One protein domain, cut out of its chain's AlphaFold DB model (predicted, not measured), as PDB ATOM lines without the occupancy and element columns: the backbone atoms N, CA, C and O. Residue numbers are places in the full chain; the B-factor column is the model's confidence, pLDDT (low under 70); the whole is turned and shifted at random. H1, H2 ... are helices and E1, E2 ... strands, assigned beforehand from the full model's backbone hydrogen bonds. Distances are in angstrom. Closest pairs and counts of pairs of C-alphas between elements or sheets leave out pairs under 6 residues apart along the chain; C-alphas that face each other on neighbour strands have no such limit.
ATOM      1  N   ARG A  12       8.192 -43.727  27.821       58.31
ATOM      2  CA  ARG A  12       7.120 -44.092  26.879       58.31
ATOM      3  C   ARG A  12       6.785 -42.995  25.858       58.31
ATOM      4  O   ARG A  12       6.319 -43.323  24.775       58.31
ATOM      5  N   ASP A  13       7.007 -41.728  26.207       61.59
ATOM      6  CA  ASP A  13       6.733 -40.582  25.336       61.59
ATOM      7  C   ASP A  13       7.820 -40.460  24.251       61.59
ATOM      8  O   ASP A  13       7.549 -39.955  23.166       61.59
ATOM      9  N   LEU A  14       9.025 -40.989  24.511       61.84
ATOM     10  CA  LEU A  14      10.094 -41.139  23.519       61.84
ATOM     11  C   LEU A  14       9.767 -42.253  22.509       61.84
ATOM     12  O   LEU A  14       9.949 -42.086  21.310       61.84
ATOM     13  N   PHE A  15       9.216 -43.374  22.976       62.53
ATOM     14  CA  PHE A  15       8.944 -44.558  22.146       62.53
ATOM     15  C   PHE A  15       7.587 -44.555  21.433       62.53
ATOM     16  O   PHE A  15       7.144 -45.588  20.930       62.53
ATOM     17  N   GLY A  16       6.912 -43.408  21.369       61.34
ATOM     18  CA  GLY A  16       5.622 -43.241  20.702       61.34
ATOM     19  C   GLY A  16       5.696 -43.258  19.171       61.34
ATOM     20  O   GLY A  16       5.119 -42.372  18.560       61.34
ATOM     21  N   GLY A  17       6.407 -44.222  18.574       56.41
ATOM     22  CA  GLY A  17       6.306 -44.775  17.210       56.41
ATOM     23  C   GLY A  17       6.403 -43.880  15.966       56.41
ATOM     24  O   GLY A  17       6.863 -44.376  14.947       56.41
ATOM     25  N   GLN A  18       5.930 -42.634  15.997       60.22
ATOM     26  CA  GLN A  18       5.897 -41.661  14.889       60.22
ATOM     27  C   GLN A  18       5.825 -40.211  15.423       60.22
ATOM     28  O   GLN A  18       5.285 -39.311  14.775       60.22
ATOM     29  N   GLY A  19       6.260 -39.990  16.667       62.78
ATOM     30  CA  GLY A  19       6.231 -38.680  17.315       62.78
ATOM     31  C   GLY A  19       7.435 -37.812  16.929       62.78
ATOM     32  O   GLY A  19       8.458 -38.340  16.505       62.78
ATOM     33  N   PRO A  20       7.388 -36.485  17.156       67.12
ATOM     34  CA  PRO A  20       8.481 -35.551  16.835       67.12
ATOM     35  C   PRO A  20       9.776 -35.775  17.646       67.12
ATOM     36  O   PRO A  20      10.690 -34.958  17.589       67.12
ATOM     37  N   PHE A  21       9.846 -36.854  18.428       70.00
ATOM     38  CA  PHE A  21      10.928 -37.192  19.347       70.00
ATOM     39  C   PHE A  21      11.609 -38.525  18.996       70.00
ATOM     40  O   PHE A  21      12.355 -39.042  19.819       70.00
ATOM     41  N   GLU A  22      11.363 -39.089  17.808       72.50
ATOM     42  CA  GLU A  22      11.945 -40.369  17.370       72.50
ATOM     43  C   GLU A  22      13.483 -40.333  17.371       72.50
ATOM     44  O   GLU A  22      14.112 -41.143  18.047       72.50
ATOM     45  N   ASP A  23      14.095 -39.312  16.761       72.31
ATOM     46  CA  ASP A  23      15.560 -39.146  16.751       72.31
ATOM     47  C   ASP A  23      16.153 -39.008  18.166       72.31
ATOM     48  O   ASP A  23      17.258 -39.472  18.451       72.31
ATOM     49  N   LEU A  24      15.407 -38.369  19.072       72.56
ATOM     50  CA  LEU A  24      15.791 -38.200  20.472       72.56
ATOM     51  C   LEU A  24      15.684 -39.518  21.249       72.56
ATOM     52  O   LEU A  24      16.506 -39.783  22.127       72.56
ATOM     53  N   ALA A  25      14.677 -40.336  20.941       73.88
ATOM     54  CA  ALA A  25      14.505 -41.664  21.511       73.88
ATOM     55  C   ALA A  25      15.640 -42.598  21.081       73.88
ATOM     56  O   ALA A  25      16.213 -43.292  21.926       73.88
ATOM     57  N   ASP A  26      16.010 -42.558  19.801       74.06
ATOM     58  CA  ASP A  26      17.137 -43.312  19.255       74.06
ATOM     59  C   ASP A  26      18.459 -42.901  19.905       74.06
ATOM     60  O   ASP A  26      19.244 -43.757  20.324       74.06
ATOM     61  N   ASP A  27      18.691 -41.597  20.060       72.56
ATOM     62  CA  ASP A  27      19.875 -41.075  20.745       72.56
ATOM     63  C   ASP A  27      19.921 -41.478  22.222       72.56
ATOM     64  O   ASP A  27      20.978 -41.871  22.721       72.56
ATOM     65  N   PHE A  28      18.778 -41.463  22.911       74.56
ATOM     66  CA  PHE A  28      18.670 -41.923  24.294       74.56
ATOM     67  C   PHE A  28      18.996 -43.419  24.429       74.56
ATOM     68  O   PHE A  28      19.807 -43.795  25.277       74.56
ATOM     69  N   VAL A  29      18.411 -44.278  23.583       75.31
ATOM     70  CA  VAL A  29      18.693 -45.728  23.573       75.31
ATOM     71  C   VAL A  29      20.154 -46.006  23.246       75.31
ATOM     72  O   VAL A  29      20.772 -46.878  23.858       75.31
ATOM     73  N   ALA A  30      20.717 -45.260  22.297       78.69
ATOM     74  CA  ALA A  30      22.104 -45.400  21.883       78.69
ATOM     75  C   ALA A  30      23.107 -44.758  22.860       78.69
ATOM     76  O   ALA A  30      24.310 -44.874  22.618       78.69
ATOM     77  N   GLN A  31      22.639 -44.086  23.922       80.88
ATOM     78  CA  GLN A  31      23.455 -43.307  24.862       80.88
ATOM     79  C   GLN A  31      24.338 -42.271  24.150       80.88
ATOM     80  O   GLN A  31      25.544 -42.170  24.388       80.88
ATOM     81  N   ARG A  32      23.742 -41.504  23.230       86.56
ATOM     82  CA  ARG A  32      24.431 -40.507  22.400       86.56
ATOM     83  C   ARG A  32      23.874 -39.116  22.608       86.56
ATOM     84  O   ARG A  32      22.671 -38.922  22.665       86.56
ATOM     85  N   CYS A  33      24.755 -38.127  22.643       86.38
ATOM     86  CA  CYS A  33      24.381 -36.725  22.749       86.38
ATOM     87  C   CYS A  33      23.661 -36.267  21.472       86.38
ATOM     88  O   CYS A  33      24.233 -36.350  20.387       86.38
ATOM     89  N   SER A  34      22.472 -35.681  21.592       86.50
ATOM     90  CA  SER A  34      21.703 -35.153  20.459       86.50
ATOM     91  C   SER A  34      22.410 -34.017  19.712       86.50
ATOM     92  O   SER A  34      22.094 -33.759  18.558       86.50
ATOM     93  N   ALA A  35      23.369 -33.332  20.348       87.44
ATOM     94  CA  ALA A  35      24.099 -32.220  19.735       87.44
ATOM     95  C   ALA A  35      25.383 -32.661  19.012       87.44
ATOM     96  O   ALA A  35      25.628 -32.246  17.883       87.44
ATOM     97  N   CYS A  36      26.222 -33.484  19.652       89.31
ATOM     98  CA  CYS A  36      27.531 -33.869  19.105       89.31
ATOM     99  C   CYS A  36      27.627 -35.338  18.671       89.31
ATOM    100  O   CYS A  36      28.659 -35.746  18.146       89.31
ATOM    101  N   ARG A  37      26.580 -36.140  18.911       88.00
ATOM    102  CA  ARG A  37      26.492 -37.587  18.638       88.00
ATOM    103  C   ARG A  37      27.554 -38.448  19.341       88.00
ATOM    104  O   ARG A  37      27.639 -39.645  19.079       88.00
ATOM    105  N   GLY A  38      28.336 -37.858  20.249       87.38
ATOM    106  CA  GLY A  38      29.293 -38.558  21.104       87.38
ATOM    107  C   GLY A  38      28.613 -39.358  22.225       87.38
ATOM    108  O   GLY A  38      27.444 -39.099  22.522       87.38
ATOM    109  N   PRO A  39      29.327 -40.317  22.843       86.31
ATOM    110  CA  PRO A  39      28.797 -41.133  23.936       86.31
ATOM    111  C   PRO A  39      28.469 -40.290  25.177       86.31
ATOM    112  O   PRO A  39      29.099 -39.255  25.414       86.31
ATOM    113  N   VAL A  40      27.488 -40.737  25.965       83.44
ATOM    114  CA  VAL A  40      27.037 -40.051  27.183       83.44
ATOM    115  C   VAL A  40      26.959 -41.020  28.360       83.44
ATOM    116  O   VAL A  40      26.090 -41.886  28.388       83.44
ATOM    117  N   ASP A  41      27.831 -40.816  29.350       77.00
ATOM    118  CA  ASP A  41      27.834 -41.583  30.606       77.00
ATOM    119  C   ASP A  41      26.941 -40.937  31.684       77.00
ATOM    120  O   ASP A  41      26.216 -41.632  32.392       77.00
ATOM    121  N   ASP A  42      26.964 -39.600  31.791       77.75
ATOM    122  CA  ASP A  42      26.076 -38.805  32.652       77.75
ATOM    123  C   ASP A  42      25.185 -37.904  31.796       77.75
ATOM    124  O   ASP A  42      25.635 -36.976  31.114       77.75
ATOM    125  N   THR A  43      23.901 -38.232  31.796       73.69
ATOM    126  CA  THR A  43      22.946 -37.767  30.802       73.69
ATOM    127  C   THR A  43      22.135 -36.611  31.340       73.69
ATOM    128  O   THR A  43      21.516 -36.730  32.401       73.69
ATOM    129  N   ARG A  44      22.068 -35.510  30.589       82.69
ATOM    130  CA  ARG A  44      21.297 -34.330  30.991       82.69
ATOM    131  C   ARG A  44      20.238 -33.992  29.956       82.69
ATOM    132  O   ARG A  44      20.496 -34.048  28.758       82.69
ATOM    133  N   PHE A  45      19.045 -33.630  30.418       79.06
ATOM    134  CA  PHE A  45      17.908 -33.336  29.548       79.06
ATOM    135  C   PHE A  45      17.541 -31.854  29.590       79.06
ATOM    136  O   PHE A  45      17.275 -31.313  30.666       79.06
ATOM    137  N   TYR A  46      17.503 -31.197  28.430       80.06
ATOM    138  CA  TYR A  46      17.128 -29.787  28.318       80.06
ATOM    139  C   TYR A  46      16.369 -29.516  27.023       80.06
ATOM    140  O   TYR A  46      16.866 -29.827  25.947       80.06
ATOM    141  N   GLN A  47      15.173 -28.927  27.129       78.62
ATOM    142  CA  GLN A  47      14.341 -28.497  25.992       78.62
ATOM    143  C   GLN A  47      14.197 -29.535  24.858       78.62
ATOM    144  O   GLN A  47      14.220 -29.182  23.686       78.62
ATOM    145  N   GLY A  48      14.043 -30.822  25.186       73.44
ATOM    146  CA  GLY A  48      13.916 -31.864  24.159       73.44
ATOM    147  C   GLY A  48      15.246 -32.364  23.594       73.44
ATOM    148  O   GLY A  48      15.244 -33.079  22.602       73.44
ATOM    149  N   HIS A  49      16.374 -32.026  24.216       78.19
ATOM    150  CA  HIS A  49      17.686 -32.547  23.855       78.19
ATOM    151  C   HIS A  49      18.268 -33.403  24.972       78.19
ATOM    152  O   HIS A  49      18.201 -33.046  26.153       78.19
ATOM    153  N   TYR A  50      18.892 -34.507  24.573       80.81
ATOM    154  CA  TYR A  50      19.675 -35.368  25.441       80.81
ATOM    155  C   TYR A  50      21.154 -35.022  25.258       80.81
ATOM    156  O   TYR A  50      21.726 -35.224  24.191       80.81
ATOM    157  N   LEU A  51      21.771 -34.412  26.266       85.19
ATOM    158  CA  LEU A  51      23.079 -33.769  26.147       85.19
ATOM    159  C   LEU A  51      24.123 -34.444  27.039       85.19
ATOM    160  O   LEU A  51      23.836 -34.831  28.172       85.19
ATOM    161  N   CYS A  52      25.360 -34.505  26.538       90.00
ATOM    162  CA  CYS A  52      26.535 -34.725  27.376       90.00
ATOM    163  C   CYS A  52      26.849 -33.474  28.210       90.00
ATOM    164  O   CYS A  52      26.406 -32.368  27.887       90.00
ATOM    165  N   GLU A  53      27.668 -33.623  29.252       88.69
ATOM    166  CA  GLU A  53      28.066 -32.512  30.126       88.69
ATOM    167  C   GLU A  53      28.692 -31.332  29.364       88.69
ATOM    168  O   GLU A  53      28.392 -30.171  29.644       88.69
ATOM    169  N   GLN A  54      29.519 -31.616  28.356       89.25
ATOM    170  CA  GLN A  54      30.165 -30.575  27.558       89.25
ATOM    171  C   GLN A  54      29.158 -29.774  26.725       89.25
ATOM    172  O   GLN A  54      29.250 -28.555  26.649       89.25
ATOM    173  N   CYS A  55      28.185 -30.435  26.097       90.44
ATOM    174  CA  CYS A  55      27.147 -29.726  25.350       90.44
ATOM    175  C   CYS A  55      26.180 -29.007  26.296       90.44
ATOM    176  O   CYS A  55      25.718 -27.916  25.979       90.44
ATOM    177  N   TRP A  56      25.916 -29.567  27.477       89.06
ATOM    178  CA  TRP A  56      25.108 -28.914  28.500       89.06
ATOM    179  C   TRP A  56      25.672 -27.549  28.899       89.06
ATOM    180  O   TRP A  56      24.930 -26.572  28.912       89.06
ATOM    181  N   SER A  57      26.976 -27.458  29.181       88.69
ATOM    182  CA  SER A  57      27.606 -26.201  29.618       88.69
ATOM    183  C   SER A  57      27.618 -25.104  28.548       88.69
ATOM    184  O   SER A  57      27.772 -23.932  28.880       88.69
ATOM    185  N   ILE A  58      27.441 -25.472  27.277       87.88
ATOM    186  CA  ILE A  58      27.351 -24.537  26.149       87.88
ATOM    187  C   ILE A  58      25.909 -24.054  25.952       87.88
ATOM    188  O   ILE A  58      25.683 -22.884  25.649       87.88
ATOM    189  N   VAL A  59      24.940 -24.965  26.070       82.50
ATOM    190  CA  VAL A  59      23.550 -24.733  25.643       82.50
ATOM    191  C   VAL A  59      22.666 -24.237  26.792       82.50
ATOM    192  O   VAL A  59      21.688 -23.528  26.551       82.50
ATOM    193  N   VAL A  60      22.991 -24.587  28.038       81.19
ATOM    194  CA  VAL A  60      22.211 -24.196  29.216       81.19
ATOM    195  C   VAL A  60      22.838 -22.954  29.859       81.19
ATOM    196  O   VAL A  60      23.979 -23.033  30.317       81.19
TER     197      VAL A  60
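Overview. This is residues 12 to 60 of the 62 residues of an uncharacterized protein of Acidimicrobiia bacterium (UniProt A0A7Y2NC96). A small hairpin of two short strands, E1 and E2, sits between two short helices, with H1 toward one end of an elongated body and H2 toward the other. A wide loop, residues 30 to 43, runs from H1 round to E1, and residues 12 to 21 lead into H1 at its end of the body. The printed part has 49 residues with two named helices and two named strands, in the order H1, E1, E2, H2; the sheet order is E1 - E2, antiparallel. The class is mixed, helices and strands, though under half of the residues are in named elements. The whole is compact, with a radius of gyration of the C-alphas of 10.4 A, and spans 30 by 19 by 15 A.

Along the chain. Start at the sheet and find C-alpha 44 at (21.297, -34.330, 30.991), where E1 begins; it covers residues 44 to 46 and is 6.7 A long from first to last C-alpha. E2 is residues 49 to 51, 6.0 A long. Go back to C-alpha 22 at (11.945, -40.369, 17.370) for the start of H1, residues 22 to 29, 10.6 A long. H2, residues 53 to 59, is 10.1 A long and ends with C-alpha 59 at (23.550, -24.733, 25.643).

Arrangement. Look first at E1 and E2, a hairpin of antiparallel strands with 148 degrees between their directions. The C-alphas of Phe 45 and Tyr 50 face each other at 4.9 A. Within hydrogen-bond range you will find N 49 and O 46 at 2.8 A, and N 51 and O 44 at 2.8 A. From E2 look to H1: their closest C-alphas are those of Tyr 50 and Phe 28, 6.7 A apart. From E1 look to H2: their closest C-alphas are those of Arg 44 and Glu 53, 7.1 A apart. E2 and H2 are near each other, with 6 pairs of C-alphas within 10 A. H1 and H2 are apart. In H1 every O i to N i+4 pair is within hydrogen-bond range; in H2 it is 2 of 3.

Size, cuts and confidence. The two C-alphas farthest apart are those of Gly 17 and Ser 57, at 30.9 A. The printed part has no cut between residues 12 and 60. The link from H1 to E1 is long, with 14 residues, while the links from E1 to E2 and from E2 to H2 are tight. The mean pLDDT of the printed part is 77.7; read the B-factor column at residues 12 to 20 and you will find these nine under 70 in this model.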